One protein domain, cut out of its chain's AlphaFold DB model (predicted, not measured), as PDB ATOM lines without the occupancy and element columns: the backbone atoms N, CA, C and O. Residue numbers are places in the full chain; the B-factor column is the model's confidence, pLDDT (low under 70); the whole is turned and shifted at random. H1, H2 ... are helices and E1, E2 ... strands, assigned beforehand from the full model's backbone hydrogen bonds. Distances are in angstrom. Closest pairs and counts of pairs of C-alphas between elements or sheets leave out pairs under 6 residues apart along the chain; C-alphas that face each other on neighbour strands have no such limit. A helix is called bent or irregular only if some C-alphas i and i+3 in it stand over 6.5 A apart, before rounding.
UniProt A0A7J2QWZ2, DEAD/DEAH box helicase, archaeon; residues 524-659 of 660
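This is residues 524 to 659 of the 660 residues of the protein "DEAD/DEAH box helicase" of archaeon (UniProt A0A7J2QWZ2). A single strongly twisted sheet of six strands forms the core, with H1 and H4 over one face and the longest helix, H3, over edge strand E6 on the other; H2 only grazes the sheet. A loop before E1 sticks out at residues 529 to 535. The printed part has 136 residues, with four named helices and six named strands in the order E1 H1 E2 E3 E4 H2 E5 H3 E6 H4, and its class is mixed, helices and strands. The sheet runs E2, E1, E3, E4, E5, E6 and is mixed. The whole is compact, with a radius of gyration of the C-alphas of 15.5 A, yet elongated, spanning 51 by 32 by 27 A.

Begin with the sheet: find C-alpha 539 at (-43.782, 31.796, 51.232), where E1, residues 539 to 542, starts. Beside it are E2, residues 562 to 565, and E3, residues 571 to 573. E4, residues 577 to 582, is 16.3 A long, and E5, residues 605 to 611, is 19.3 A; E6 is residues 639 to 642. Of the helices, H1 is residues 551 to 557, and H2 is residues 592 to 599. H3, residues 619 to 634, runs 22.4 A from C-alpha 619 at (-52.526, 6.416, 27.005). H4, residues 645 to 657, runs 19.5 A to C-alpha 657 at (-43.386, 21.407, 58.297); it is irregular, but only just: C-alphas 645 and 648 are 6.6 A apart.

Look first at E4 and E5, parallel neighbours at 22 degrees, with N 580 and O 607 at 2.9 A. E5 and E6 are parallel, with N 640 and O 608 at 2.9 A. E3 and E4 form an antiparallel hairpin, with N 573 and O 577 at 2.8 A. E1 and E3 are antiparallel, with N 540 and O 572 at 2.8 A, while E2 and E1 are parallel, with N 541 and O 563 at 2.8 A. E1, H1, E2; E4, H2, E5; and E5, H3, E6 are strand-helix-strand units, two parallel neighbour strands with a helix between, each with a right-handed crossover. H3 and H4 are on opposite faces of the sheet. H3 lies over E6 and along it, at 3 degrees on the local plane; the closest C-alphas are those of Gly 632 and Phe 639, 5.7 A apart. H4, with residues 648 to 649 alone, only just touches H1, with 3 pairs of C-alphas within 8 A; the closest, those of Leu 551 and Ser 649, are 5.4 A apart. H2 and H3 are apart. Every O i to N i+4 pair is within hydrogen-bond range in H1, H2 and H3, and 8 of 9 in H4.

The two C-alphas farthest apart, those of Met 532 and Asp 619, are 52.7 A from each other. The printed part has no cut, and no link between named elements is long. The mean pLDDT of the printed part is 76.1; look for values under 70 at residues 524 to 537, 547, 616 to 617, 619, 635 to 636 and 659.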
ATOM      1  N   GLN A 524     -31.901  39.739  42.334       42.06
ATOM      2  CA  GLN A 524     -31.856  40.682  43.463       42.06
ATOM      3  C   GLN A 524     -33.233  41.213  43.908       42.06
ATOM      4  O   GLN A 524     -33.331  41.802  44.978       42.06
ATOM      5  N   GLN A 525     -34.306  41.020  43.126       45.97
ATOM      6  CA  GLN A 525     -35.672  41.334  43.576       45.97
ATOM      7  C   GLN A 525     -36.321  40.195  44.377       45.97
ATOM      8  O   GLN A 525     -37.310  40.425  45.069       45.97
ATOM      9  N   PHE A 526     -35.806  38.966  44.273       42.91
ATOM     10  CA  PHE A 526     -36.407  37.793  44.914       42.91
ATOM     11  C   PHE A 526     -35.662  37.383  46.179       42.91
ATOM     12  O   PHE A 526     -36.282  37.220  47.236       42.91
ATOM     13  N   PHE A 527     -34.338  37.285  46.058       45.72
ATOM     14  CA  PHE A 527     -33.404  37.084  47.155       45.72
ATOM     15  C   PHE A 527     -32.964  38.468  47.632       45.72
ATOM     16  O   PHE A 527     -32.184  39.142  46.957       45.72
ATOM     17  N   GLY A 528     -33.533  38.913  48.755       43.62
ATOM     18  CA  GLY A 528     -33.113  40.152  49.407       43.62
ATOM     19  C   GLY A 528     -31.658  40.063  49.872       43.62
ATOM     20  O   GLY A 528     -31.119  38.968  50.029       43.62
ATOM     21  N   SER A 529     -31.028  41.217  50.089       38.03
ATOM     22  CA  SER A 529     -29.690  41.306  50.678       38.03
ATOM     23  C   SER A 529     -29.633  40.579  52.024       38.03
ATOM     24  O   SER A 529     -30.493  40.802  52.874       38.03
ATOM     25  N   GLU A 530     -28.622  39.729  52.216       41.09
ATOM     26  CA  GLU A 530     -28.398  38.987  53.463       41.09
ATOM     27  C   GLU A 530     -27.860  39.908  54.571       41.09
ATOM     28  O   GLU A 530     -26.675  39.883  54.888       41.09
ATOM     29  N   GLU A 531     -28.728  40.724  55.174       35.06
ATOM     30  CA  GLU A 531     -28.389  41.500  56.368       35.06
ATOM     31  C   GLU A 531     -29.604  41.671  57.296       35.06
ATOM     32  O   GLU A 531     -30.677  42.088  56.865       35.06
ATOM     33  N   MET A 532     -29.387  41.351  58.580       31.75
ATOM     34  CA  MET A 532     -30.350  41.315  59.699       31.75
ATOM     35  C   MET A 532     -31.466  40.250  59.616       31.75
ATOM     36  O   MET A 532     -31.985  39.908  58.557       31.75
ATOM     37  N   ILE A 533     -31.793  39.663  60.777       44.62
ATOM     38  CA  ILE A 533     -32.732  38.539  60.919       44.62
ATOM     39  C   ILE A 533     -33.951  39.003  61.714       44.62
ATOM     40  O   ILE A 533     -33.944  38.932  62.935       44.62
ATOM     41  N   GLU A 534     -35.002  39.412  61.009       40.91
ATOM     42  CA  GLU A 534     -36.384  39.460  61.500       40.91
ATOM     43  C   GLU A 534     -37.345  39.455  60.288       40.91
ATOM     44  O   GLU A 534     -36.948  39.792  59.174       40.91
ATOM     45  N   ASP A 535     -38.574  38.956  60.468       47.53
ATOM     46  CA  ASP A 535     -39.652  38.893  59.458       47.53
ATOM     47  C   ASP A 535     -39.326  38.324  58.053       47.53
ATOM     48  O   ASP A 535     -39.746  38.840  57.010       47.53
ATOM     49  N   ILE A 536     -38.699  37.140  57.994       60.00
ATOM     50  CA  ILE A 536     -38.695  36.328  56.761       60.00
ATOM     51  C   ILE A 536     -40.114  35.800  56.479       60.00
ATOM     52  O   ILE A 536     -40.542  34.794  57.054       60.00
ATOM     53  N   ILE A 537     -40.822  36.424  55.530       63.09
ATOM     54  CA  ILE A 537     -42.086  35.899  54.985       63.09
ATOM     55  C   ILE A 537     -41.835  34.474  54.446       63.09
ATOM     56  O   ILE A 537     -41.008  34.296  53.547       63.09
ATOM     57  N   PRO A 538     -42.527  33.435  54.958       77.81
ATOM     58  CA  PRO A 538     -42.120  32.051  54.728       77.81
ATOM     59  C   PRO A 538     -42.441  31.545  53.316       77.81
ATOM     60  O   PRO A 538     -41.822  30.579  52.875       77.81
ATOM     61  N   VAL A 539     -43.382  32.175  52.598       87.06
ATOM     62  CA  VAL A 539     -43.782  31.796  51.232       87.06
ATOM     63  C   VAL A 539     -43.969  33.033  50.348       87.06
ATOM     64  O   VAL A 539     -44.747  33.923  50.681       87.06
ATOM     65  N   LYS A 540     -43.337  33.054  49.172       87.75
ATOM     66  CA  LYS A 540     -43.621  33.990  48.073       87.75
ATOM     67  C   LYS A 540     -44.296  33.232  46.930       87.75
ATOM     68  O   LYS A 540     -43.824  32.161  46.551       87.75
ATOM     69  N   ILE A 541     -45.389  33.763  46.382       87.19
ATOM     70  CA  ILE A 541     -46.205  33.118  45.340       87.19
ATOM     71  C   ILE A 541     -46.354  34.057  44.143       87.19
ATOM     72  O   ILE A 541     -46.934  35.133  44.263       87.19
ATOM     73  N   SER A 542     -45.908  33.633  42.965       85.50
ATOM     74  CA  SER A 542     -46.120  34.395  41.735       85.50
ATOM     75  C   SER A 542     -47.596  34.427  41.318       85.50
ATOM     76  O   SER A 542     -48.305  33.418  41.385       85.50
ATOM     77  N   LYS A 543     -48.033  35.563  40.761       74.69
ATOM     78  CA  LYS A 543     -49.311  35.718  40.032       74.69
ATOM     79  C   LYS A 543     -49.519  34.683  38.914       74.69
ATOM     80  O   LYS A 543     -50.656  34.451  38.512       74.69
ATOM     81  N   LEU A 544     -48.454  34.058  38.402       79.69
ATOM     82  CA  LEU A 544     -48.538  33.023  37.366       79.69
ATOM     83  C   LEU A 544     -49.103  31.688  37.883       79.69
ATOM     84  O   LEU A 544     -49.651  30.927  37.078       79.69
ATOM     85  N   VAL A 545     -49.010  31.418  39.196       82.19
ATOM     86  CA  VAL A 545     -49.483  30.173  39.828       82.19
ATOM     87  C   VAL A 545     -50.998  30.014  39.633       82.19
ATOM     88  O   VAL A 545     -51.766  30.837  40.134       82.19
ATOM     89  N   PRO A 546     -51.469  28.946  38.956       75.25
ATOM     90  CA  PRO A 546     -52.893  28.724  38.723       75.25
ATOM     91  C   PRO A 546     -53.724  28.661  40.016       75.25
ATOM     92  O   PRO A 546     -53.585  27.741  40.823       75.25
ATOM     93  N   MET A 547     -54.672  29.588  40.176       68.62
ATOM     94  CA  MET A 547     -55.516  29.698  41.380       68.62
ATOM     95  C   MET A 547     -56.360  28.448  41.689       68.62
ATOM     96  O   MET A 547     -56.781  28.261  42.831       68.62
ATOM     97  N   LYS A 548     -56.539  27.543  40.715       71.38
ATOM     98  CA  LYS A 548     -57.177  26.227  40.907       71.38
ATOM     99  C   LYS A 548     -56.536  25.370  42.008       71.38
ATOM    100  O   LYS A 548     -57.240  24.606  42.647       71.38
ATOM    101  N   PHE A 549     -55.242  25.530  42.302       78.94
ATOM    102  CA  PHE A 549     -54.587  24.780  43.385       78.94
ATOM    103  C   PHE A 549     -55.036  25.201  44.799       78.94
ATOM    104  O   PHE A 549     -54.613  24.597  45.785       78.94
ATOM    105  N   GLY A 550     -55.821  26.279  44.933       74.56
ATOM    106  CA  GLY A 550     -56.355  26.758  46.215       74.56
ATOM    107  C   GLY A 550     -55.303  27.235  47.227       74.56
ATOM    108  O   GLY A 550     -55.665  27.591  48.349       74.56
ATOM    109  N   LEU A 551     -54.020  27.267  46.848       83.44
ATOM    110  CA  LEU A 551     -52.876  27.375  47.757       83.44
ATOM    111  C   LEU A 551     -52.971  28.585  48.695       83.44
ATOM    112  O   LEU A 551     -52.868  28.415  49.907       83.44
ATOM    113  N   ARG A 552     -53.273  29.777  48.158       82.69
ATOM    114  CA  ARG A 552     -53.476  31.009  48.948       82.69
ATOM    115  C   ARG A 552     -54.495  30.802  50.083       82.69
ATOM    116  O   ARG A 552     -54.228  31.138  51.231       82.69
ATOM    117  N   LYS A 553     -55.639  30.169  49.787       72.94
ATOM    118  CA  LYS A 553     -56.695  29.852  50.769       72.94
ATOM    119  C   LYS A 553     -56.288  28.741  51.743       72.94
ATOM    120  O   LYS A 553     -56.750  28.751  52.881       72.94
ATOM    121  N   SER A 554     -55.424  27.810  51.335       77.00
ATOM    122  CA  SER A 554     -54.866  26.794  52.239       77.00
ATOM    123  C   SER A 554     -53.909  27.410  53.265       77.00
ATOM    124  O   SER A 554     -54.003  27.071  54.441       77.00
ATOM    125  N   LEU A 555     -53.050  28.345  52.843       80.38
ATOM    126  CA  LEU A 555     -52.104  29.048  53.718       80.38
ATOM    127  C   LEU A 555     -52.818  29.971  54.718       80.38
ATOM    128  O   LEU A 555     -52.560  29.873  55.915       80.38
ATOM    129  N   VAL A 556     -53.794  30.776  54.267       73.69
ATOM    130  CA  VAL A 556     -54.618  31.628  55.159       73.69
ATOM    131  C   VAL A 556     -55.350  30.797  56.218       73.69
ATOM    132  O   VAL A 556     -55.351  31.152  57.391       73.69
ATOM    133  N   ARG A 557     -55.939  29.657  55.828       72.50
ATOM    134  CA  ARG A 557     -56.635  28.736  56.750       72.50
ATOM    135  C   ARG A 557     -55.713  28.146  57.824       72.50
ATOM    136  O   ARG A 557     -56.200  27.714  58.865       72.50
ATOM    137  N   GLU A 558     -54.414  28.081  57.554       73.19
ATOM    138  CA  GLU A 558     -53.399  27.474  58.423       73.19
ATOM    139  C   GLU A 558     -52.505  28.533  59.095       73.19
ATOM    140  O   GLU A 558     -51.492  28.188  59.700       73.19
ATOM    141  N   SER A 559     -52.912  29.809  59.033       76.38
ATOM    142  CA  SER A 559     -52.215  30.972  59.604       76.38
ATOM    143  C   SER A 559     -50.769  31.136  59.115       76.38
ATOM    144  O   SER A 559     -49.888  31.536  59.873       76.38
ATOM    145  N   ILE A 560     -50.517  30.822  57.841       79.38
ATOM    146  CA  ILE A 560     -49.196  30.938  57.212       79.38
ATOM    147  C   ILE A 560     -49.154  32.203  56.348       79.38
ATOM    148  O   ILE A 560     -49.831  32.287  55.321       79.38
ATOM    149  N   SER A 561     -48.345  33.181  56.759       79.44
ATOM    150  CA  SER A 561     -48.094  34.419  56.009       79.44
ATOM    151  C   SER A 561     -47.491  34.133  54.631       79.44
ATOM    152  O   SER A 561     -46.633  33.263  54.495       79.44
ATOM    153  N   TYR A 562     -47.908  34.876  53.606       86.75
ATOM    154  CA  TYR A 562     -47.339  34.761  52.262       86.75
ATOM    155  C   TYR A 562     -47.403  36.087  51.495       86.75
ATOM    156  O   TYR A 562     -48.273  36.920  51.743       86.75
ATOM    157  N   GLU A 563     -46.491  36.254  50.541       83.69
ATOM    158  CA  GLU A 563     -46.411  37.396  49.624       83.69
ATOM    159  C   GLU A 563     -46.908  36.993  48.221       83.69
ATOM    160  O   GLU A 563     -46.695  35.855  47.792       83.69
ATOM    161  N   ILE A 564     -47.540  37.917  47.484       79.25
ATOM    162  CA  ILE A 564     -47.862  37.737  46.057       79.25
ATOM    163  C   ILE A 564     -46.899  38.576  45.214       79.25
ATOM    164  O   ILE A 564     -46.887  39.800  45.321       79.25
ATOM    165  N   THR A 565     -46.140  37.928  44.333       77.62
ATOM    166  CA  THR A 565     -45.077  38.554  43.532       77.62
ATOM    167  C   THR A 565     -45.376  38.516  42.028       77.62
ATOM    168  O   THR A 565     -46.207  37.740  41.553       77.62
ATOM    169  N   ASP A 566     -44.712  39.376  41.252       72.44
ATOM    170  CA  ASP A 566     -44.836  39.431  39.787       72.44
ATOM    171  C   ASP A 566     -43.547  38.890  39.143       72.44
ATOM    172  O   ASP A 566     -42.605  39.633  38.876       72.44
ATOM    173  N   SER A 567     -43.449  37.560  39.018       77.75
ATOM    174  CA  SER A 567     -42.209  36.868  38.633       77.75
ATOM    175  C   SER A 567     -42.452  35.543  37.904       77.75
ATOM    176  O   SER A 567     -43.481  34.890  38.053       77.75
ATOM    177  N   ASP A 568     -41.449  35.139  37.138       77.38
ATOM    178  CA  ASP A 568     -41.212  33.827  36.534       77.38
ATOM    179  C   ASP A 568     -40.901  32.695  37.548       77.38
ATOM    180  O   ASP A 568     -40.919  31.514  37.186       77.38
ATOM    181  N   LEU A 569     -40.667  33.008  38.827       85.69
ATOM    182  CA  LEU A 569     -40.485  32.028  39.902       85.69
ATOM    183  C   LEU A 569     -41.826  31.716  40.587       85.69
ATOM    184  O   LEU A 569     -42.336  32.519  41.366       85.69
ATOM    185  N   HIS A 570     -42.409  30.545  40.295       89.88
ATOM    186  CA  HIS A 570     -43.778  30.206  40.713       89.88
ATOM    187  C   HIS A 570     -44.010  30.253  42.234       89.88
ATOM    188  O   HIS A 570     -44.892  30.987  42.680       89.88
ATOM    189  N   ILE A 571     -43.269  29.483  43.040       91.00
ATOM    190  CA  ILE A 571     -43.359  29.538  44.511       91.00
ATOM    191  C   ILE A 571     -41.953  29.440  45.102       91.00
ATOM    192  O   ILE A 571     -41.209  28.521  44.763       91.00
ATOM    193  N   VAL A 572     -41.608  30.336  46.026       87.62
ATOM    194  CA  VAL A 572     -40.365  30.275  46.808       87.62
ATOM    195  C   VAL A 572     -40.698  30.188  48.293       87.62
ATOM    196  O   VAL A 572     -41.554  30.918  48.782       87.62
ATOM    197  N   ILE A 573     -40.034  29.280  49.008       88.00
ATOM    198  CA  ILE A 573     -40.240  29.014  50.435       88.00
ATOM    199  C   ILE A 573     -38.926  29.276  51.183       88.00
ATOM    200  O   ILE A 573     -37.876  28.745  50.801       88.00
ATOM    201  N   TYR A 574     -38.983  30.120  52.220       83.69
ATOM    202  CA  TYR A 574     -37.844  30.564  53.046       83.69
ATOM    203  C   TYR A 574     -36.594  31.015  52.256       83.69
ATOM    204  O   TYR A 574     -35.471  30.832  52.719       83.69
ATOM    205  N   ASN A 575     -36.769  31.544  51.037       77.56
ATOM    206  CA  ASN A 575     -35.697  31.853  50.073       77.56
ATOM    207  C   ASN A 575     -34.720  30.682  49.784       77.56
ATOM    208  O   ASN A 575     -33.634  30.898  49.255       77.56
ATOM    209  N   LYS A 576     -35.097  29.432  50.103       80.56
ATOM    210  CA  LYS A 576     -34.241  28.232  49.992       80.56
ATOM    211  C   LYS A 576     -34.818  27.164  49.070       80.56
ATOM    212  O   LYS A 576     -34.061  26.501  48.361       80.56
ATOM    213  N   VAL A 577     -36.140  26.996  49.057       86.19
ATOM    214  CA  VAL A 577     -36.825  26.019  48.198       86.19
ATOM    215  C   VAL A 577     -37.573  26.755  47.092       86.19
ATOM    216  O   VAL A 577     -38.389  27.626  47.380       86.19
ATOM    217  N   LEU A 578     -37.320  26.388  45.837       88.06
ATOM    218  CA  LEU A 578     -38.047  26.871  44.665       88.06
ATOM    219  C   LEU A 578     -38.917  25.736  44.119       88.06
ATOM    220  O   LEU A 578     -38.419  24.658  43.795       88.06
ATOM    221  N   ILE A 579     -40.214  25.993  43.977       91.31
ATOM    222  CA  ILE A 579     -41.149  25.112  43.281       91.31
ATOM    223  C   ILE A 579     -41.525  25.772  41.956       91.31
ATOM    224  O   ILE A 579     -42.088  26.867  41.937       91.31
ATOM    225  N   GLN A 580     -41.244  25.087  40.849       90.56
ATOM    226  CA  GLN A 580     -41.693  25.474  39.515       90.56
ATOM    227  C   GLN A 580     -42.850  24.593  39.056       90.56
ATOM    228  O   GLN A 580     -42.788  23.370  39.180       90.56
ATOM    229  N   ILE A 581     -43.901  25.207  38.507       90.25
ATOM    230  CA  ILE A 581     -45.091  24.513  38.001       90.25
ATOM    231  C   ILE A 581     -45.094  24.609  36.475       90.25
ATOM    232  O   ILE A 581     -45.023  25.698  35.913       90.25
ATOM    233  N   MET A 582     -45.178  23.465  35.803       88.38
ATOM    234  CA  MET A 582     -45.053  23.349  34.353       88.38
ATOM    235  C   MET A 582     -46.262  22.645  33.735       88.38
ATOM    236  O   MET A 582     -46.715  21.600  34.213       88.38
ATOM    237  N   ASN A 583     -46.757  23.185  32.621       84.06
ATOM    238  CA  ASN A 583     -47.768  22.530  31.800       84.06
ATOM    239  C   ASN A 583     -47.086  21.478  30.898       84.06
ATOM    240  O   ASN A 583     -46.283  21.844  30.034       84.06
ATOM    241  N   PRO A 584     -47.411  20.178  31.024       79.94
ATOM    242  CA  PRO A 584     -46.713  19.102  30.318       79.94
ATOM    243  C   PRO A 584     -46.880  19.116  28.785       79.94
ATOM    244  O   PRO A 584     -46.241  18.306  28.115       79.94
ATOM    245  N   LYS A 585     -47.722  19.993  28.213       75.31
ATOM    246  CA  LYS A 585     -47.830  20.211  26.755       75.31
ATOM    247  C   LYS A 585     -47.082  21.438  26.225       75.31
ATOM    248  O   LYS A 585     -46.933  21.535  25.012       75.31
ATOM    249  N   GLU A 586     -46.675  22.363  27.089       77.69
ATOM    250  CA  GLU A 586     -46.055  23.643  26.696       77.69
ATOM    251  C   GLU A 586     -44.532  23.650  26.921       77.69
ATOM    252  O   GLU A 586     -43.841  24.514  26.395       77.69
ATOM    253  N   VAL A 587     -44.004  22.661  27.649       78.12
ATOM    254  CA  VAL A 587     -42.562  22.452  27.859       78.12
ATOM    255  C   VAL A 587     -41.890  21.864  26.616       78.12
ATOM    256  O   VAL A 587     -42.237  20.756  26.190       78.12
ATOM    257  N   ASP A 588     -40.856  22.541  26.107       79.25
ATOM    258  CA  ASP A 588     -39.860  21.891  25.257       79.25
ATOM    259  C   ASP A 588     -38.870  21.103  26.130       79.25
ATOM    260  O   ASP A 588     -38.162  21.634  26.983       79.25
ATOM    261  N   PHE A 589     -38.803  19.794  25.898       73.81
ATOM    262  CA  PHE A 589     -37.892  18.898  26.605       73.81
ATOM    263  C   PHE A 589     -36.418  19.084  26.211       73.81
ATOM    264  O   PHE A 589     -35.561  18.504  26.876       73.81
ATOM    265  N   ASN A 590     -36.121  19.856  25.160       72.88
ATOM    266  CA  ASN A 590     -34.754  20.184  24.757       72.88
ATOM    267  C   ASN A 590     -34.148  21.300  25.630       72.88
ATOM    268  O   ASN A 590     -32.997  21.182  26.044       72.88
ATOM    269  N   THR A 591     -34.915  22.352  25.950       78.00
ATOM    270  CA  THR A 591     -34.456  23.507  26.754       78.00
ATOM    271  C   THR A 591     -34.654  23.314  28.260       78.00
ATOM    272  O   THR A 591     -33.881  23.849  29.056       78.00
ATOM    273  N   LEU A 592     -35.610  22.461  28.654       81.62
ATOM    274  CA  LEU A 592     -35.922  22.108  30.044       81.62
ATOM    275  C   LEU A 592     -34.682  21.801  30.908       81.62
ATOM    276  O   LEU A 592     -34.660  22.117  32.095       81.62
ATOM    277  N   LEU A 593     -33.650  21.163  30.343       79.75
ATOM    278  CA  LEU A 593     -32.443  20.802  31.093       79.75
ATOM    279  C   LEU A 593     -31.530  21.999  31.393       79.75
ATOM    280  O   LEU A 593     -30.976  22.043  32.491       79.75
ATOM    281  N   SER A 594     -31.388  22.961  30.477       78.50
ATOM    282  CA  SER A 594     -30.639  24.203  30.727       78.50
ATOM    283  C   SER A 594     -31.390  25.112  31.700       78.50
ATOM    284  O   SER A 594     -30.803  25.553  32.685       78.50
ATOM    285  N   GLU A 595     -32.705  25.274  31.520       80.50
ATOM    286  CA  GLU A 595     -33.568  26.034  32.441       80.50
ATOM    287  C   GLU A 595     -33.446  25.504  33.883       80.50
ATOM    288  O   GLU A 595     -33.250  26.254  34.837       80.50
ATOM    289  N   ILE A 596     -33.479  24.179  34.059       83.06
ATOM    290  CA  ILE A 596     -33.317  23.540  35.370       83.06
ATOM    291  C   ILE A 596     -31.893  23.683  35.933       83.06
ATOM    292  O   ILE A 596     -31.732  23.723  37.155       83.06
ATOM    293  N   GLN A 597     -30.858  23.746  35.092       80.31
ATOM    294  CA  GLN A 597     -29.481  23.974  35.545       80.31
ATOM    295  C   GLN A 597     -29.266  25.408  36.041       80.31
ATOM    296  O   GLN A 597     -28.578  25.590  37.043       80.31
ATOM    297  N   GLU A 598     -29.878  26.400  35.397       80.50
ATOM    298  CA  GLU A 598     -29.874  27.794  35.856       80.50
ATOM    299  C   GLU A 598     -30.644  27.932  37.177       80.50
ATOM    300  O   GLU A 598     -30.105  28.421  38.171       80.50
ATOM    301  N   LEU A 599     -31.866  27.395  37.248       81.81
ATOM    302  CA  LEU A 599     -32.690  27.450  38.461       81.81
ATOM    303  C   LEU A 599     -32.082  26.690  39.656       81.81
ATOM    304  O   LEU A 599     -32.345  27.041  40.807       81.81
ATOM    305  N   LYS A 600     -31.235  25.682  39.414       80.62
ATOM    306  CA  LYS A 600     -30.463  24.992  40.462       80.62
ATOM    307  C   LYS A 600     -29.335  25.828  41.072       80.62
ATOM    308  O   LYS A 600     -28.879  25.481  42.155       80.62
ATOM    309  N   GLN A 601     -28.871  26.889  40.412       77.25
ATOM    310  CA  GLN A 601     -27.811  27.756  40.951       77.25
ATOM    311  C   GLN A 601     -28.348  28.777  41.964       77.25
ATOM    312  O   GLN A 601     -27.568  29.357  42.713       77.25
ATOM    313  N   ILE A 602     -29.669  28.987  41.998       74.94
ATOM    314  CA  ILE A 602     -30.326  30.047  42.778       74.94
ATOM    315  C   ILE A 602     -31.200  29.518  43.927       74.94
ATOM    316  O   ILE A 602     -31.937  30.285  44.534       74.94
ATOM    317  N   CYS A 603     -31.176  28.217  44.229       77.50
ATOM    318  CA  CYS A 603     -31.932  27.655  45.353       77.50
ATOM    319  C   CYS A 603     -31.257  26.407  45.939       77.50
ATOM    320  O   CYS A 603     -30.586  25.652  45.238       77.50
ATOM    321  N   SER A 604     -31.465  26.162  47.235       80.75
ATOM    322  CA  SER A 604     -30.964  24.967  47.932       80.75
ATOM    323  C   SER A 604     -31.720  23.696  47.527       80.75
ATOM    324  O   SER A 604     -31.163  22.600  47.580       80.75
ATOM    325  N   LEU A 605     -32.989  23.829  47.125       84.06
ATOM    326  CA  LEU A 605     -33.826  22.730  46.648       84.06
ATOM    327  C   LEU A 605     -34.766  23.209  45.534       84.06
ATOM    328  O   LEU A 605     -35.652  24.027  45.772       84.06
ATOM    329  N   LEU A 606     -34.609  22.642  44.335       85.62
ATOM    330  CA  LEU A 606     -35.524  22.834  43.209       85.62
ATOM    331  C   LEU A 606     -36.494  21.651  43.102       85.62
ATOM    332  O   LEU A 606     -36.065  20.505  42.946       85.62
ATOM    333  N   ILE A 607     -37.793  21.942  43.104       87.56
ATOM    334  CA  ILE A 607     -38.874  20.980  42.867       87.56
ATOM    335  C   ILE A 607     -39.594  21.385  41.580       87.56
ATOM    336  O   ILE A 607     -40.064  22.515  41.459       87.56
ATOM    337  N   VAL A 608     -39.711  20.465  40.618       89.69
ATOM    338  CA  VAL A 608     -40.448  20.713  39.370       89.69
ATOM    339  C   VAL A 608     -41.721  19.877  39.360       89.69
ATOM    340  O   VAL A 608     -41.686  18.645  39.416       89.69
ATOM    341  N   ILE A 609     -42.856  20.564  39.298       90.94
ATOM    342  CA  ILE A 609     -44.200  20.000  39.324       90.94
ATOM    343  C   ILE A 609     -44.790  20.052  37.918       90.94
ATOM    344  O   ILE A 609     -44.789  21.101  37.280       90.94
ATOM    345  N   PHE A 610     -45.342  18.933  37.452       89.31
ATOM    346  CA  PHE A 610     -46.078  18.864  36.191       89.31
ATOM    347  C   PHE A 610     -47.578  18.747  36.465       89.31
ATOM    348  O   PHE A 610     -48.037  17.779  37.070       89.31
ATOM    349  N   ASP A 611     -48.338  19.734  36.004       88.12
ATOM    350  CA  ASP A 611     -49.782  19.840  36.220       88.12
ATOM    351  C   ASP A 611     -50.561  18.933  35.253       88.12
ATOM    352  O   ASP A 611     -50.595  19.179  34.047       88.12
ATOM    353  N   PHE A 612     -51.193  17.877  35.776       84.00
ATOM    354  CA  PHE A 612     -52.034  16.955  35.007       84.00
ATOM    355  C   PHE A 612     -53.536  17.048  35.339       84.00
ATOM    356  O   PHE A 612     -54.320  16.297  34.758       84.00
ATOM    357  N   ILE A 613     -53.973  17.996  36.177       77.44
ATOM    358  CA  ILE A 613     -55.354  18.058  36.705       77.44
ATOM    359  C   ILE A 613     -56.410  18.149  35.589       77.44
ATOM    360  O   ILE A 613     -57.388  17.404  35.583       77.44
ATOM    361  N   ASP A 614     -56.205  19.025  34.601       72.19
ATOM    362  CA  ASP A 614     -57.147  19.230  33.488       72.19
ATOM    363  C   ASP A 614     -57.005  18.183  32.357       72.19
ATOM    364  O   ASP A 614     -57.634  18.293  31.298       72.19
ATOM    365  N   PHE A 615     -56.168  17.155  32.540       74.12
ATOM    366  CA  PHE A 615     -55.774  16.223  31.485       74.12
ATOM    367  C   PHE A 615     -56.425  14.841  31.681       74.12
ATOM    368  O   PHE A 615     -56.010  14.072  32.548       74.12
ATOM    369  N   PRO A 616     -57.399  14.437  30.839       62.09
ATOM    370  CA  PRO A 616     -58.116  13.179  31.034       62.09
ATOM    371  C   PRO A 616     -57.184  11.963  30.941       62.09
ATOM    372  O   PRO A 616     -56.334  11.873  30.045       62.09
ATOM    373  N   ASN A 617     -57.374  10.997  31.844       63.56
ATOM    374  CA  ASN A 617     -56.597   9.758  31.875       63.56
ATOM    375  C   ASN A 617     -56.700   9.011  30.534       63.56
ATOM    376  O   ASN A 617     -57.759   8.527  30.144       63.56
ATOM    377  N   SER A 618     -55.577   8.958  29.817       70.94
ATOM    378  CA  SER A 618     -55.458   8.432  28.456       70.94
ATOM    379  C   SER A 618     -54.032   7.940  28.204       70.94
ATOM    380  O   SER A 618     -53.084   8.425  28.828       70.94
ATOM    381  N   ASP A 619     -53.845   7.012  27.261       65.50
ATOM    382  CA  ASP A 619     -52.526   6.416  27.005       65.50
ATOM    383  C   ASP A 619     -51.468   7.431  26.554       65.50
ATOM    384  O   ASP A 619     -50.290   7.267  26.871       65.50
ATOM    385  N   LYS A 620     -51.870   8.517  25.877       73.00
ATOM    386  CA  LYS A 620     -50.958   9.621  25.529       73.00
ATOM    387  C   LYS A 620     -50.413  10.304  26.790       73.00
ATOM    388  O   LYS A 620     -49.201  10.441  26.928       73.00
ATOM    389  N   ASN A 621     -51.284  10.638  27.743       75.94
ATOM    390  CA  ASN A 621     -50.887  11.277  29.001       75.94
ATOM    391  C   ASN A 621     -50.094  10.308  29.901       75.94
ATOM    392  O   ASN A 621     -49.116  10.708  30.528       75.94
ATOM    393  N   ARG A 622     -50.438   9.011  29.900       73.50
ATOM    394  CA  ARG A 622     -49.688   7.963  30.616       73.50
ATOM    395  C   ARG A 622     -48.264   7.785  30.070       73.50
ATOM    396  O   ARG A 622     -47.326   7.662  30.854       73.50
ATOM    397  N   ARG A 623     -48.084   7.814  28.741       77.25
ATOM    398  CA  ARG A 623     -46.755   7.810  28.094       77.25
ATOM    399  C   ARG A 623     -45.954   9.070  28.436       77.25
ATOM    400  O   ARG A 623     -44.764   8.965  28.708       77.25
ATOM    401  N   LEU A 624     -46.603  10.235  28.476       79.50
ATOM    402  CA  LEU A 624     -45.959  11.508  28.810       79.50
ATOM    403  C   LEU A 624     -45.462  11.548  30.266       79.50
ATOM    404  O   LEU A 624     -44.296  11.860  30.491       79.50
ATOM    405  N   LYS A 625     -46.283  11.113  31.236       82.12
ATOM    406  CA  LYS A 625     -45.854  10.924  32.639       82.12
ATOM    407  C   LYS A 625     -44.648   9.986  32.751       82.12
ATOM    408  O   LYS A 625     -43.709  10.294  33.480       82.12
ATOM    409  N   LYS A 626     -44.634   8.880  31.993       80.69
ATOM    410  CA  LYS A 626     -43.496   7.947  31.954       80.69
ATOM    411  C   LYS A 626     -42.225   8.617  31.407       80.69
ATOM    412  O   LYS A 626     -41.197   8.528  32.066       80.69
ATOM    413  N   LYS A 627     -42.306   9.367  30.295       80.19
ATOM    414  CA  LYS A 627     -41.163  10.126  29.737       80.19
ATOM    415  C   LYS A 627     -40.595  11.136  30.746       80.19
ATOM    416  O   LYS A 627     -39.383  11.215  30.908       80.19
ATOM    417  N   ILE A 628     -41.463  11.875  31.443       81.69
ATOM    418  CA  ILE A 628     -41.072  12.829  32.497       81.69
ATOM    419  C   ILE A 628     -40.328  12.098  33.628       81.69
ATOM    420  O   ILE A 628     -39.226  12.493  33.998       81.69
ATOM    421  N   GLN A 629     -40.870  10.986  34.132       79.94
ATOM    422  CA  GLN A 629     -40.223  10.184  35.180       79.94
ATOM    423  C   GLN A 629     -38.895   9.547  34.730       79.94
ATOM    424  O   GLN A 629     -37.995   9.364  35.549       79.94
ATOM    425  N   GLU A 630     -38.749   9.211  33.448       80.25
ATOM    426  CA  GLU A 630     -37.511   8.667  32.875       80.25
ATOM    427  C   GLU A 630     -36.420   9.736  32.740       80.25
ATOM    428  O   GLU A 630     -35.287   9.491  33.155       80.25
ATOM    429  N   LEU A 631     -36.765  10.945  32.282       76.50
ATOM    430  CA  LEU A 631     -35.854  12.097  32.280       76.50
ATOM    431  C   LEU A 631     -35.429  12.495  33.701       76.50
ATOM    432  O   LEU A 631     -34.243  12.708  33.949       76.50
ATOM    433  N   GLY A 632     -36.369  12.522  34.651       74.69
ATOM    434  CA  GLY A 632     -36.068  12.792  36.059       74.69
ATOM    435  C   GLY A 632     -35.040  11.809  36.631       74.69
ATOM    436  O   GLY A 632     -34.034  12.213  37.213       74.69
ATOM    437  N   LYS A 633     -35.222  10.506  36.375       76.81
ATOM    438  CA  LYS A 633     -34.252   9.467  36.767       76.81
ATOM    439  C   LYS A 633     -32.885   9.652  36.108       76.81
ATOM    440  O   LYS A 633     -31.879   9.565  36.808       76.81
ATOM    441  N   LEU A 634     -32.844   9.921  34.800       75.31
ATOM    442  CA  LEU A 634     -31.602  10.070  34.035       75.31
ATOM    443  C   LEU A 634     -30.721  11.214  34.567       75.31
ATOM    444  O   LEU A 634     -29.512  11.050  34.697       75.31
ATOM    445  N   HIS A 635     -31.331  12.343  34.937       67.50
ATOM    446  CA  HIS A 635     -30.620  13.556  35.364       67.50
ATOM    447  C   HIS A 635     -30.607  13.786  36.888       67.50
ATOM    448  O   HIS A 635     -30.209  14.859  37.342       67.50
ATOM    449  N   ARG A 636     -31.023  12.792  37.691       67.19
ATOM    450  CA  ARG A 636     -31.157  12.887  39.163       67.19
ATOM    451  C   ARG A 636     -31.998  14.104  39.598       67.19
ATOM    452  O   ARG A 636     -31.591  14.907  40.439       67.19
ATOM    453  N   LEU A 637     -33.174  14.238  38.994       71.44
ATOM    454  CA  LEU A 637     -34.166  15.285  39.241       71.44
ATOM    455  C   LEU A 637     -35.486  14.666  39.715       71.44
ATOM    456  O   LEU A 637     -35.972  13.692  39.134       71.44
ATOM    457  N   GLN A 638     -36.094  15.248  40.749       71.19
ATOM    458  CA  GLN A 638     -37.438  14.866  41.180       71.19
ATOM    459  C   GLN A 638     -38.476  15.700  40.427       71.19
ATOM    460  O   GLN A 638     -38.652  16.888  40.691       71.19
ATOM    461  N   PHE A 639     -39.155  15.059  39.474       84.88
ATOM    462  CA  PHE A 639     -40.286  15.627  38.744       84.88
ATOM    463  C   PHE A 639     -41.583  15.029  39.284       84.88
ATOM    464  O   PHE A 639     -41.777  13.812  39.211       84.88
ATOM    465  N   ILE A 640     -42.463  15.874  39.821       84.62
ATOM    466  CA  ILE A 640     -43.693  15.451  40.497       84.62
ATOM    467  C   ILE A 640     -44.897  15.726  39.582       84.62
ATOM    468  O   ILE A 640     -45.324  16.875  39.471       84.62
ATOM    469  N   PRO A 641     -45.463  14.716  38.895       85.38
ATOM    470  CA  PRO A 641     -46.752  14.873  38.233       85.38
ATOM    471  C   PRO A 641     -47.863  14.913  39.292       85.38
ATOM    472  O   PRO A 641     -47.959  13.979  40.086       85.38
ATOM    473  N   ILE A 642     -48.701  15.953  39.281       84.44
ATOM    474  CA  ILE A 642     -49.859  16.082  40.185       84.44
ATOM    475  C   ILE A 642     -51.184  15.958  39.429       84.44
ATOM    476  O   ILE A 642     -51.343  16.497  38.333       84.44
ATOM    477  N   ASP A 643     -52.124  15.226  40.021       78.62
ATOM    478  CA  ASP A 643     -53.433  14.859  39.469       78.62
ATOM    479  C   ASP A 643     -54.615  15.469  40.252       78.62
ATOM    480  O   ASP A 643     -55.757  15.378  39.798       78.62
ATOM    481  N   ASN A 644     -54.367  16.112  41.402       76.56
ATOM    482  CA  ASN A 644     -55.387  16.743  42.251       76.56
ATOM    483  C   ASN A 644     -54.988  18.171  42.683       76.56
ATOM    484  O   ASN A 644     -53.821  18.439  42.962       76.56
ATOM    485  N   GLU A 645     -55.967  19.079  42.801       74.94
ATOM    486  CA  GLU A 645     -55.770  20.476  43.240       74.94
ATOM    487  C   GLU A 645     -55.116  20.548  44.642       74.94
ATOM    488  O   GLU A 645     -54.262  21.401  44.887       74.94
ATOM    489  N   GLU A 646     -55.442  19.609  45.541       75.19
ATOM    490  CA  GLU A 646     -54.916  19.565  46.917       75.19
ATOM    491  C   GLU A 646     -53.437  19.127  47.018       75.19
ATOM    492  O   GLU A 646     -52.789  19.407  48.028       75.19
ATOM    493  N   GLU A 647     -52.876  18.459  46.001       83.44
ATOM    494  CA  GLU A 647     -51.522  17.875  46.070       83.44
ATOM    495  C   GLU A 647     -50.425  18.944  46.153       83.44
ATOM    496  O   GLU A 647     -49.470  18.776  46.910       83.44
ATOM    497  N   LEU A 648     -50.586  20.083  45.466       87.50
ATOM    498  CA  LEU A 648     -49.658  21.213  45.604       87.50
ATOM    499  C   LEU A 648     -49.679  21.785  47.029       87.50
ATOM    500  O   LEU A 648     -48.624  22.057  47.600       87.50
ATOM    501  N   SER A 649     -50.873  21.939  47.611       83.88
ATOM    502  CA  SER A 649     -51.028  22.443  48.980       83.88
ATOM    503  C   SER A 649     -50.412  21.484  50.004       83.88
ATOM    504  O   SER A 649     -49.769  21.939  50.948       83.88
ATOM    505  N   PHE A 650     -50.527  20.168  49.790       82.88
ATOM    506  CA  PHE A 650     -49.837  19.163  50.603       82.88
ATOM    507  C   PHE A 650     -48.307  19.264  50.477       82.88
ATOM    508  O   PHE A 650     -47.626  19.301  51.495       82.88
ATOM    509  N   ILE A 651     -47.764  19.379  49.258       86.75
ATOM    510  CA  ILE A 651     -46.313  19.509  49.026       86.75
ATOM    511  C   ILE A 651     -45.752  20.762  49.715       86.75
ATOM    512  O   ILE A 651     -44.790  20.654  50.474       86.75
ATOM    513  N   VAL A 652     -46.366  21.934  49.508       87.25
ATOM    514  CA  VAL A 652     -45.939  23.196  50.145       87.25
ATOM    515  C   VAL A 652     -45.982  23.081  51.669       87.25
ATOM    516  O   VAL A 652     -45.024  23.458  52.341       87.25
ATOM    517  N   ARG A 653     -47.054  22.497  52.218       84.00
ATOM    518  CA  ARG A 653     -47.194  22.261  53.657       84.00
ATOM    519  C   ARG A 653     -46.111  21.325  54.200       84.00
ATOM    520  O   ARG A 653     -45.474  21.678  55.183       84.00
ATOM    521  N   SER A 654     -45.863  20.177  53.569       83.88
ATOM    522  CA  SER A 654     -44.825  19.244  54.026       83.88
ATOM    523  C   SER A 654     -43.422  19.849  53.961       83.88
ATOM    524  O   SER A 654     -42.602  19.544  54.821       83.88
ATOM    525  N   ILE A 655     -43.143  20.739  53.003       85.50
ATOM    526  CA  ILE A 655     -41.888  21.505  52.982       85.50
ATOM    527  C   ILE A 655     -41.823  22.441  54.195       85.50
ATOM    528  O   ILE A 655     -40.838  22.406  54.924       85.50
ATOM    529  N   LEU A 656     -42.872  23.226  54.457       82.88
ATOM    530  CA  LEU A 656     -42.939  24.151  55.599       82.88
ATOM    531  C   LEU A 656     -42.863  23.441  56.963       82.88
ATOM    532  O   LEU A 656     -42.235  23.959  57.882       82.88
ATOM    533  N   GLU A 657     -43.454  22.250  57.092       79.31
ATOM    534  CA  GLU A 657     -43.386  21.407  58.297       79.31
ATOM    535  C   GLU A 657     -41.993  20.792  58.534       79.31
ATOM    536  O   GLU A 657     -41.685  20.453  59.672       79.31
ATOM    537  N   ASN A 658     -41.152  20.666  57.496       72.88
ATOM    538  CA  ASN A 658     -39.778  20.136  57.574       72.88
ATOM    539  C   ASN A 658     -38.692  21.211  57.325       72.88
ATOM    540  O   ASN A 658     -37.520  20.874  57.169       72.88
ATOM    541  N   SER A 659     -39.071  22.494  57.244       60.72
ATOM    542  CA  SER A 659     -38.151  23.643  57.107       60.72
ATOM    543  C   SER A 659     -38.045  24.476  58.393       60.72
ATOM    544  O   SER A 659     -37.453  25.555  58.372       60.72
TER     545      SER A 659